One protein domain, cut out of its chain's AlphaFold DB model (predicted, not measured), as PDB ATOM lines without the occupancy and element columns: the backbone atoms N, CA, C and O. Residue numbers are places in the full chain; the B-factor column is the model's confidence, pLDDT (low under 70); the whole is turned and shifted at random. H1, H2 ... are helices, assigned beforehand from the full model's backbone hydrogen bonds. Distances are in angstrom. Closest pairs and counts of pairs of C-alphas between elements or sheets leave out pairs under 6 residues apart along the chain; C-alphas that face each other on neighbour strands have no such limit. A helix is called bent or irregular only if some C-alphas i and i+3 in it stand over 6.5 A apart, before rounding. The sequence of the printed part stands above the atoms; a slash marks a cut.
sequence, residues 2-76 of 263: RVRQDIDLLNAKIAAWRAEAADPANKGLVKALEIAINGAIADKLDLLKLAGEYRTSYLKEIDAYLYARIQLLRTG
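This is residues 2 to 76 of the 263 residues of an uncharacterized protein of Hyphomicrobiales bacterium (UniProt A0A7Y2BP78). Three helices run lengthwise beside one another in a loose, open up-and-down arrangement, with the long H2 running back along H1, and H3 running back again along H2. Seen along their length, the three stand at the corners of a wide triangle, and no two of them touch; residues 23 to 28 and 49 to 55, around the two ends of H2, stick out. The printed part has 75 residues with three named helices, in the order H1, H2, H3, and no named strand; its class is all helix. The whole is only just loose, close to compact, with a radius of gyration of the C-alphas of 13.9 A, and elongated, spanning 42 by 23 by 18 A.

H1 covers residues 2 to 20 and measures 27.5 A from first to last C-alpha, beginning at C-alpha 2 at (-18.252, -21.613, -30.373). H2 covers residues 24 to 51, is the longest helix by residues, and measures 40.6 A; it begins at C-alpha 24 at (-19.752, -15.749, -66.187). H2 is irregular, with C-alphas 25 and 28 standing 7.8 A apart, and it has a kink of 27 degrees near residue 31. H3 covers residues 57 to 74 and measures 26.6 A, ending at C-alpha 74 at (-23.687, -4.162, -54.528).

H1 and H2 are near each other, with 5 pairs of C-alphas within 10 A; their closest C-alphas are 8.1 A apart. Residues 11 to 16, which belong to H1, stand free. H2 and H3 are near each other with 15 such pairs, and their closest C-alphas are 8.2 A apart. H1 and H3 are apart. In H1 every O i to N i+4 pair is within hydrogen-bond range, while in H2 22 of 24 and in H3 13 of 14 such pairs are.

The two C-alphas farthest apart are those of Ala 25 and Gly 52, at 42.2 A. Without the stretches that stand free, the body has 56 residues and spans 32 by 23 by 17 A. The printed part has no cut, and both links are tight, with 3 residues between H1 and H2 and 5 between H2 and H3. The mean pLDDT of the printed part is 70.8, and 31 residues are under 70, among them residues 43 to 63; the mean is 76 in H1, 72 in H2 and 67 in H3.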
ATOM      1  N   ARG A   2     -17.753 -22.724 -29.517       66.06
ATOM      2  CA  ARG A   2     -18.252 -21.613 -30.373       66.06
ATOM      3  C   ARG A   2     -17.377 -21.249 -31.589       66.06
ATOM      4  O   ARG A   2     -17.893 -21.118 -32.683       66.06
ATOM      5  N   VAL A   3     -16.049 -21.214 -31.435       60.69
ATOM      6  CA  VAL A   3     -15.125 -20.875 -32.543       60.69
ATOM      7  C   VAL A   3     -15.237 -21.842 -33.729       60.69
ATOM      8  O   VAL A   3     -15.040 -21.439 -34.868       60.69
ATOM      9  N   ARG A   4     -15.558 -23.118 -33.481       65.56
ATOM     10  CA  ARG A   4     -15.687 -24.116 -34.551       65.56
ATOM     11  C   ARG A   4     -16.964 -23.884 -35.366       65.56
ATOM     12  O   ARG A   4     -16.895 -23.872 -36.582       65.56
ATOM     13  N   GLN A   5     -18.067 -23.566 -34.686       76.31
ATOM     14  CA  GLN A   5     -19.337 -23.196 -35.320       76.31
ATOM     15  C   GLN A   5     -19.210 -21.916 -36.160       76.31
ATOM     16  O   GLN A   5     -19.725 -21.869 -37.273       76.31
ATOM     17  N   ASP A   6     -18.474 -20.912 -35.670       71.94
ATOM     18  CA  ASP A   6     -18.230 -19.674 -36.422       71.94
ATOM     19  C   ASP A   6     -17.410 -19.938 -37.700       71.94
ATOM     20  O   ASP A   6     -17.700 -19.375 -38.754       71.94
ATOM     21  N   ILE A   7     -16.413 -20.831 -37.632       69.94
ATOM     22  CA  ILE A   7     -15.608 -21.238 -38.796       69.94
ATOM     23  C   ILE A   7     -16.463 -22.004 -39.812       69.94
ATOM     24  O   ILE A   7     -16.378 -21.725 -41.009       69.94
ATOM     25  N   ASP A   8     -17.297 -22.934 -39.355       81.00
ATOM     26  CA  ASP A   8     -18.155 -23.735 -40.231       81.00
ATOM     27  C   ASP A   8     -19.209 -22.859 -40.934       81.00
ATOM     28  O   ASP A   8     -19.415 -22.984 -42.144       81.00
ATOM     29  N   LEU A   9     -19.791 -21.885 -40.222       79.94
ATOM     30  CA  LEU A   9     -20.707 -20.894 -40.796       79.94
ATOM     31  C   LEU A   9     -20.021 -20.014 -41.852       79.94
ATOM     32  O   LEU A   9     -20.607 -19.703 -42.892       79.94
ATOM     33  N   LEU A  10     -18.776 -19.607 -41.601       77.00
ATOM     34  CA  LEU A  10     -18.008 -18.769 -42.519       77.00
ATOM     35  C   LEU A  10     -17.611 -19.550 -43.783       77.00
ATOM     36  O   LEU A  10     -17.730 -19.027 -44.891       77.00
ATOM     37  N   ASN A  11     -17.252 -20.826 -43.636       80.00
ATOM     38  CA  ASN A  11     -16.999 -21.726 -44.761       80.00
ATOM     39  C   ASN A  11     -18.259 -21.963 -45.610       80.00
ATOM     40  O   ASN A  11     -18.173 -21.930 -46.839       80.00
ATOM     41  N   ALA A  12     -19.430 -22.129 -44.985       85.12
ATOM     42  CA  ALA A  12     -20.701 -22.270 -45.696       85.12
ATOM     43  C   ALA A  12     -21.055 -21.012 -46.511       85.12
ATOM     44  O   ALA A  12     -21.452 -21.114 -47.672       85.12
ATOM     45  N   LYS A  13     -20.830 -19.814 -45.951       80.69
ATOM     46  CA  LYS A  13     -21.026 -18.540 -46.667       80.69
ATOM     47  C   LYS A  13     -20.067 -18.379 -47.849       80.69
ATOM     48  O   LYS A  13     -20.485 -17.933 -48.914       80.69
ATOM     49  N   ILE A  14     -18.799 -18.771 -47.689       77.25
ATOM     50  CA  ILE A  14     -17.820 -18.771 -48.789       77.25
ATOM     51  C   ILE A  14     -18.249 -19.744 -49.895       77.25
ATOM     52  O   ILE A  14     -18.111 -19.419 -51.074       77.25
ATOM     53  N   ALA A  15     -18.776 -20.917 -49.539       80.69
ATOM     54  CA  ALA A  15     -19.255 -21.898 -50.508       80.69
ATOM     55  C   ALA A  15     -20.470 -21.387 -51.301       80.69
ATOM     56  O   ALA A  15     -20.460 -21.469 -52.527       80.69
ATOM     57  N   ALA A  16     -21.461 -20.791 -50.628       82.25
ATOM     58  CA  ALA A  16     -22.613 -20.169 -51.286       82.25
ATOM     59  C   ALA A  16     -22.183 -19.041 -52.240       82.25
ATOM     60  O   ALA A  16     -22.617 -18.985 -53.387       82.25
ATOM     61  N   TRP A  17     -21.239 -18.200 -51.807       79.31
ATOM     62  CA  TRP A  17     -20.726 -17.117 -52.641       79.31
ATOM     63  C   TRP A  17     -19.938 -17.623 -53.861       79.31
ATOM     64  O   TRP A  17     -20.029 -17.052 -54.944       79.31
ATOM     65  N   ARG A  18     -19.206 -18.738 -53.731       77.31
ATOM     66  CA  ARG A  18     -18.548 -19.401 -54.870       77.31
ATOM     67  C   ARG A  18     -19.539 -19.996 -55.873       77.31
ATOM     68  O   ARG A  18     -19.208 -20.064 -57.052       77.31
ATOM     69  N   ALA A  19     -20.720 -20.414 -55.423       80.50
ATOM     70  CA  ALA A  19     -21.781 -20.876 -56.313       80.50
ATOM     71  C   ALA A  19     -22.392 -19.705 -57.106       80.50
ATOM     72  O   ALA A  19     -22.529 -19.810 -58.320       80.50
ATOM     73  N   GLU A  20     -22.646 -18.558 -56.463       76.25
ATOM     74  CA  GLU A  20     -23.081 -17.323 -57.150       76.25
ATOM     75  C   GLU A  20     -22.013 -16.788 -58.128       76.25
ATOM     76  O   GLU A  20     -22.323 -16.248 -59.190       76.25
ATOM     77  N   ALA A  21     -20.736 -16.979 -57.793       69.81
ATOM     78  CA  ALA A  21     -19.585 -16.600 -58.608       69.81
ATOM     79  C   ALA A  21     -19.396 -17.435 -59.888       69.81
ATOM     80  O   ALA A  21     -18.583 -17.061 -60.737       69.81
ATOM     81  N   ALA A  22     -20.086 -18.574 -60.014       77.81
ATOM     82  CA  ALA A  22     -19.994 -19.438 -61.188       77.81
ATOM     83  C   ALA A  22     -20.659 -18.815 -62.430       77.81
ATOM     84  O   ALA A  22     -20.367 -19.239 -63.550       77.81
ATOM     85  N   ASP A  23     -21.490 -17.786 -62.243       86.12
ATOM     86  CA  ASP A  23     -22.058 -17.006 -63.335       86.12
ATOM     87  C   ASP A  23     -20.946 -16.228 -64.081       86.12
ATOM     88  O   ASP A  23     -20.233 -15.413 -63.474       86.12
ATOM     89  N   PRO A  24     -20.760 -16.450 -65.398       82.12
ATOM     90  CA  PRO A  24     -19.752 -15.749 -66.187       82.12
ATOM     91  C   PRO A  24     -19.909 -14.220 -66.166       82.12
ATOM     92  O   PRO A  24     -18.888 -13.537 -66.297       82.12
ATOM     93  N   ALA A  25     -21.112 -13.683 -65.931       82.12
ATOM     94  CA  ALA A  25     -21.344 -12.243 -65.794       82.12
ATOM     95  C   ALA A  25     -20.640 -11.637 -64.562       82.12
ATOM     96  O   ALA A  25     -20.281 -10.459 -64.559       82.12
ATOM     97  N   ASN A  26     -20.355 -12.452 -63.540       79.31
ATOM     98  CA  ASN A  26     -19.823 -11.997 -62.251       79.31
ATOM     99  C   ASN A  26     -18.317 -12.250 -62.065       79.31
ATOM    100  O   ASN A  26     -17.746 -11.841 -61.049       79.31
ATOM    101  N   LYS A  27     -17.624 -12.854 -63.044       76.19
ATOM    102  CA  LYS A  27     -16.192 -13.220 -62.934       76.19
ATOM    103  C   LYS A  27     -15.272 -12.061 -62.528       76.19
ATOM    104  O   LYS A  27     -14.323 -12.268 -61.769       76.19
ATOM    105  N   GLY A  28     -15.532 -10.844 -63.014       78.38
ATOM    106  CA  GLY A  28     -14.743  -9.656 -62.660       78.38
ATOM    107  C   GLY A  28     -14.927  -9.230 -61.199       78.38
ATOM    108  O   GLY A  28     -13.954  -8.939 -60.500       78.38
ATOM    109  N   LEU A  29     -16.170  -9.274 -60.720       74.88
ATOM    110  CA  LEU A  29     -16.568  -8.867 -59.371       74.88
ATOM    111  C   LEU A  29     -16.040  -9.855 -58.318       74.88
ATOM    112  O   LEU A  29     -15.533  -9.454 -57.271       74.88
ATOM    113  N   VAL A  30     -16.044 -11.147 -58.655       75.12
ATOM    114  CA  VAL A  30     -15.492 -12.234 -57.830       75.12
ATOM    115  C   VAL A  30     -13.989 -12.069 -57.633       75.12
ATOM    116  O   VAL A  30     -13.506 -12.143 -56.505       75.12
ATOM    117  N   LYS A  31     -13.246 -11.769 -58.704       77.25
ATOM    118  CA  LYS A  31     -11.792 -11.575 -58.631       77.25
ATOM    119  C   LYS A  31     -11.422 -10.336 -57.806       77.25
ATOM    120  O   LYS A  31     -10.465 -10.376 -57.033       77.25
ATOM    121  N   ALA A  32     -12.194  -9.254 -57.924       74.31
ATOM    122  CA  ALA A  32     -12.011  -8.048 -57.115       74.31
ATOM    123  C   ALA A  32     -12.298  -8.303 -55.622       74.31
ATOM    124  O   ALA A  32     -11.524  -7.881 -54.758       74.31
ATOM    125  N   LEU A  33     -13.367  -9.043 -55.318       74.81
ATOM    126  CA  LEU A  33     -13.713  -9.438 -53.953       74.81
ATOM    127  C   LEU A  33     -12.689 -10.407 -53.353       74.81
ATOM    128  O   LEU A  33     -12.317 -10.244 -52.195       74.81
ATOM    129  N   GLU A  34     -12.164 -11.356 -54.125       79.00
ATOM    130  CA  GLU A  34     -11.127 -12.284 -53.665       79.00
ATOM    131  C   GLU A  34      -9.830 -11.546 -53.294       79.00
ATOM    132  O   GLU A  34      -9.236 -11.809 -52.245       79.00
ATOM    133  N   ILE A  35      -9.424 -10.552 -54.091       77.56
ATOM    134  CA  ILE A  35      -8.286  -9.678 -53.768       77.56
ATOM    135  C   ILE A  35      -8.566  -8.872 -52.491       77.56
ATOM    136  O   ILE A  35      -7.701  -8.791 -51.615       77.56
ATOM    137  N   ALA A  36      -9.768  -8.305 -52.354       75.06
ATOM    138  CA  ALA A  36     -10.147  -7.513 -51.185       75.06
ATOM    139  C   ALA A  36     -10.201  -8.352 -49.896       75.06
ATOM    140  O   ALA A  36      -9.698  -7.917 -48.858       75.06
ATOM    141  N   ILE A  37     -10.756  -9.564 -49.964       78.06
ATOM    142  CA  ILE A  37     -10.839 -10.505 -48.841       78.06
ATOM    143  C   ILE A  37      -9.435 -10.963 -48.439       78.06
ATOM    144  O   ILE A  37      -9.089 -10.897 -47.260       78.06
ATOM    145  N   ASN A  38      -8.591 -11.350 -49.399       77.81
ATOM    146  CA  ASN A  38      -7.217 -11.768 -49.112       77.81
ATOM    147  C   ASN A  38      -6.371 -10.625 -48.527       77.81
ATOM    148  O   ASN A  38      -5.595 -10.853 -47.596       77.81
ATOM    149  N   GLY A  39      -6.560  -9.390 -49.007       81.25
ATOM    150  CA  GLY A  39      -5.943  -8.194 -48.427       81.25
ATOM    151  C   GLY A  39      -6.401  -7.940 -46.988       81.25
ATOM    152  O   GLY A  39      -5.572  -7.789 -46.092       81.25
ATOM    153  N   ALA A  40      -7.712  -7.995 -46.736       73.38
ATOM    154  CA  ALA A  40      -8.277  -7.810 -45.402       73.38
ATOM    155  C   ALA A  40      -7.817  -8.897 -44.414       73.38
ATOM    156  O   ALA A  40      -7.501  -8.591 -43.263       73.38
ATOM    157  N   ILE A  41      -7.730 -10.156 -44.857       75.88
ATOM    158  CA  ILE A  41      -7.208 -11.269 -44.053       75.88
ATOM    159  C   ILE A  41      -5.727 -11.046 -43.720       75.88
ATOM    160  O   ILE A  41      -5.333 -11.245 -42.569       75.88
ATOM    161  N   ALA A  42      -4.909 -10.607 -44.682       70.50
ATOM    162  CA  ALA A  42      -3.486 -10.342 -44.468       70.50
ATOM    163  C   ALA A  42      -3.251  -9.196 -43.468       70.50
ATOM    164  O   ALA A  42      -2.505  -9.372 -42.499       70.50
ATOM    165  N   ASP A  43      -3.949  -8.070 -43.644       69.44
ATOM    166  CA  ASP A  43      -3.861  -6.913 -42.749       69.44
ATOM    167  C   ASP A  43      -4.267  -7.283 -41.317       69.44
ATOM    168  O   ASP A  43      -3.618  -6.889 -40.340       69.44
ATOM    169  N   LYS A  44      -5.314  -8.102 -41.167       63.47
ATOM    170  CA  LYS A  44      -5.814  -8.501 -39.848       63.47
ATOM    171  C   LYS A  44      -4.987  -9.610 -39.203       63.47
ATOM    172  O   LYS A  44      -4.805  -9.576 -37.989       63.47
ATOM    173  N   LEU A  45      -4.399 -10.530 -39.972       67.31
ATOM    174  CA  LEU A  45      -3.395 -11.481 -39.471       67.31
ATOM    175  C   LEU A  45      -2.165 -10.758 -38.919       67.31
ATOM    176  O   LEU A  45      -1.610 -11.177 -37.900       67.31
ATOM    177  N   ASP A  46      -1.745  -9.668 -39.553       68.50
ATOM    178  CA  ASP A  46      -0.638  -8.857 -39.055       68.50
ATOM    179  C   ASP A  46      -1.023  -8.065 -37.796       68.50
ATOM    180  O   ASP A  46      -0.220  -8.000 -36.857       68.50
ATOM    181  N   LEU A  47      -2.265  -7.576 -37.698       59.28
ATOM    182  CA  LEU A  47      -2.811  -6.997 -36.462       59.28
ATOM    183  C   LEU A  47      -2.924  -8.028 -35.323       59.28
ATOM    184  O   LEU A  47      -2.567  -7.720 -34.186       59.28
ATOM    185  N   LEU A  48      -3.336  -9.264 -35.615       58.75
ATOM    186  CA  LEU A  48      -3.441 -10.354 -34.636       58.75
ATOM    187  C   LEU A  48      -2.061 -10.829 -34.150       58.75
ATOM    188  O   LEU A  48      -1.864 -11.029 -32.950       58.75
ATOM    189  N   LYS A  49      -1.060 -10.909 -35.040       61.31
ATOM    190  CA  LYS A  49       0.347 -11.154 -34.656       61.31
ATOM    191  C   LYS A  49       0.923 -10.030 -33.790       61.31
ATOM    192  O   LYS A  49       1.824 -10.277 -32.989       61.31
ATOM    193  N   LEU A  50       0.437  -8.801 -33.964       51.84
ATOM    194  CA  LEU A  50       0.809  -7.635 -33.157       51.84
ATOM    195  C   LEU A  50       0.117  -7.611 -31.785       51.84
ATOM    196  O   LEU A  50       0.709  -7.088 -30.840       51.84
ATOM    197  N   ALA A  51      -1.097  -8.156 -31.677       51.31
ATOM    198  CA  ALA A  51      -1.927  -8.091 -30.474       51.31
ATOM    199  C   ALA A  51      -1.710  -9.249 -29.484       51.31
ATOM    200  O   ALA A  51      -2.055  -9.106 -28.317       51.31
ATOM    201  N   GLY A  52      -1.109 -10.367 -29.902       46.34
ATOM    202  CA  GLY A  52      -0.673 -11.443 -29.000       46.34
ATOM    203  C   GLY A  52      -1.781 -12.286 -28.353       46.34
ATOM    204  O   GLY A  52      -1.464 -13.344 -27.821       46.34
ATOM    205  N   GLU A  53      -3.054 -11.890 -28.438       53.91
ATOM    206  CA  GLU A  53      -4.187 -12.639 -27.885       53.91
ATOM    207  C   GLU A  53      -5.415 -12.575 -28.803       53.91
ATOM    208  O   GLU A  53      -5.837 -11.509 -29.257       53.91
ATOM    209  N   TYR A  54      -6.007 -13.744 -29.054       46.53
ATOM    210  CA  TYR A  54      -7.261 -13.908 -29.784       46.53
ATOM    211  C   TYR A  54      -8.434 -13.555 -28.863       46.53
ATOM    212  O   TYR A  54      -8.835 -14.368 -28.032       46.53
ATOM    213  N   ARG A  55      -9.016 -12.361 -29.008       52.47
ATOM    214  CA  ARG A  55     -10.328 -12.061 -28.411       52.47
ATOM    215  C   ARG A  55     -11.432 -12.241 -29.449       52.47
ATOM    216  O   ARG A  55     -11.382 -11.670 -30.534       52.47
ATOM    217  N   THR A  56     -12.448 -13.014 -29.084       53.75
ATOM    218  CA  THR A  56     -13.644 -13.333 -29.885       53.75
ATOM    219  C   THR A  56     -14.462 -12.103 -30.292       53.75
ATOM    220  O   THR A  56     -15.218 -12.167 -31.256       53.75
ATOM    221  N   SER A  57     -14.275 -10.959 -29.625       56.78
ATOM    222  CA  SER A  57     -14.906  -9.681 -29.984       56.78
ATOM    223  C   SER A  57     -14.540  -9.200 -31.393       56.78
ATOM    224  O   SER A  57     -15.359  -8.562 -32.047       56.78
ATOM    225  N   TYR A  58     -13.357  -9.560 -31.905       59.22
ATOM    226  CA  TYR A  58     -12.900  -9.108 -33.222       59.22
ATOM    227  C   TYR A  58     -13.605  -9.792 -34.398       59.22
ATOM    228  O   TYR A  58     -13.636  -9.215 -35.482       59.22
ATOM    229  N   LEU A  59     -14.188 -10.986 -34.214       59.31
ATOM    230  CA  LEU A  59     -14.904 -11.692 -35.288       59.31
ATOM    231  C   LEU A  59     -16.196 -10.959 -35.677       59.31
ATOM    232  O   LEU A  59     -16.454 -10.766 -36.859       59.31
ATOM    233  N   LYS A  60     -16.928 -10.415 -34.698       66.69
ATOM    234  CA  LYS A  60     -18.136  -9.613 -34.959       66.69
ATOM    235  C   LYS A  60     -17.831  -8.324 -35.729       66.69
ATOM    236  O   LYS A  60     -18.593  -7.930 -36.604       66.69
ATOM    237  N   GLU A  61     -16.694  -7.688 -35.445       69.19
ATOM    238  CA  GLU A  61     -16.240  -6.499 -36.181       69.19
ATOM    239  C   GLU A  61     -15.749  -6.839 -37.598       69.19
ATOM    240  O   GLU A  61     -15.849  -6.010 -38.502       69.19
ATOM    241  N   ILE A  62     -15.204  -8.045 -37.814       66.06
ATOM    242  CA  ILE A  62     -14.864  -8.552 -39.155       66.06
ATOM    243  C   ILE A  62     -16.135  -8.747 -39.974       66.06
ATOM    244  O   ILE A  62     -16.206  -8.236 -41.089       66.06
ATOM    245  N   ASP A  63     -17.128  -9.422 -39.405       65.69
ATOM    246  CA  ASP A  63     -18.384  -9.712 -40.092       65.69
ATOM    247  C   ASP A  63     -19.146  -8.431 -40.433       65.69
ATOM    248  O   ASP A  63     -19.590  -8.272 -41.569       65.69
ATOM    249  N   ALA A  64     -19.216  -7.469 -39.506       70.62
ATOM    250  CA  ALA A  64     -19.844  -6.173 -39.760       70.62
ATOM    251  C   ALA A  64     -19.125  -5.383 -40.870       70.62
ATOM    252  O   ALA A  64     -19.775  -4.794 -41.735       70.62
ATOM    253  N   TYR A  65     -17.786  -5.398 -40.886       76.75
ATOM    254  CA  TYR A  65     -16.998  -4.709 -41.910       76.75
ATOM    255  C   TYR A  65     -17.142  -5.358 -43.290       76.75
ATOM    256  O   TYR A  65     -17.346  -4.656 -44.282       76.75
ATOM    257  N   LEU A  66     -17.048  -6.689 -43.367       74.19
ATOM    258  CA  LEU A  66     -17.212  -7.425 -44.621       74.19
ATOM    259  C   LEU A  66     -18.635  -7.265 -45.159       74.19
ATOM    260  O   LEU A  66     -18.797  -7.006 -46.348       74.19
ATOM    261  N   TYR A  67     -19.648  -7.321 -44.293       73.62
ATOM    262  CA  TYR A  67     -21.036  -7.086 -44.681       73.62
ATOM    263  C   TYR A  67     -21.239  -5.675 -45.250       73.62
ATOM    264  O   TYR A  67     -21.766  -5.534 -46.352       73.62
ATOM    265  N   ALA A  68     -20.745  -4.632 -44.571       68.19
ATOM    266  CA  ALA A  68     -20.835  -3.254 -45.062       68.19
ATOM    267  C   ALA A  68     -20.095  -3.053 -46.398       68.19
ATOM    268  O   ALA A  68     -20.595  -2.374 -47.293       68.19
ATOM    269  N   ARG A  69     -18.920  -3.678 -46.566       66.75
ATOM    270  CA  ARG A  69     -18.137  -3.623 -47.810       66.75
ATOM    271  C   ARG A  69     -18.859  -4.317 -48.969       66.75
ATOM    272  O   ARG A  69     -18.860  -3.784 -50.074       66.75
ATOM    273  N   ILE A  70     -19.470  -5.476 -48.722       71.25
ATOM    274  CA  ILE A  70     -20.249  -6.219 -49.724       71.25
ATOM    275  C   ILE A  70     -21.489  -5.418 -50.134       71.25
ATOM    276  O   ILE A  70     -21.772  -5.319 -51.323       71.25
ATOM    277  N   GLN A  71     -22.189  -4.795 -49.180       71.81
ATOM    278  CA  GLN A  71     -23.348  -3.951 -49.487       71.81
ATOM    279  C   GLN A  71     -22.962  -2.723 -50.326       71.81
ATOM    280  O   GLN A  71     -23.634  -2.425 -51.306       71.81
ATOM    281  N   LEU A  72     -21.835  -2.071 -50.022       67.25
ATOM    282  CA  LEU A  72     -21.315  -0.958 -50.832       67.25
ATOM    283  C   LEU A  72     -20.894  -1.379 -52.248       67.25
ATOM    284  O   LEU A  72     -21.038  -0.604 -53.186       67.25
ATOM    285  N   LEU A  73     -20.380  -2.598 -52.424       67.56
ATOM    286  CA  LEU A  73     -20.048  -3.110 -53.758       67.56
ATOM    287  C   LEU A  73     -21.307  -3.473 -54.557       67.56
ATOM    288  O   LEU A  73     -21.314  -3.315 -55.775       67.56
ATOM    289  N   ARG A  74     -22.386  -3.903 -53.888       63.94
ATOM    290  CA  ARG A  74     -23.687  -4.162 -54.528       63.94
ATOM    291  C   ARG A  74     -24.369  -2.892 -55.034       63.94
ATOM    292  O   ARG A  74     -25.102  -2.970 -56.011       63.94
ATOM    293  N   THR A  75     -24.123  -1.734 -54.420       73.62
ATOM    294  CA  THR A  75     -24.699  -0.459 -54.875       73.62
ATOM    295  C   THR A  75     -23.953   0.168 -56.058       73.62
ATOM    296  O   THR A  75     -24.360   1.226 -56.527       73.62
ATOM    297  N   GLY A  76     -22.866  -0.449 -56.547       71.81
ATOM    298  CA  GLY A  76     -22.088   0.067 -57.681       71.81
ATOM    299  C   GLY A  76     -21.344   1.377 -57.392       71.81
ATOM    300  O   GLY A  76     -20.874   2.034 -58.317       71.81
TER     301      GLY A  76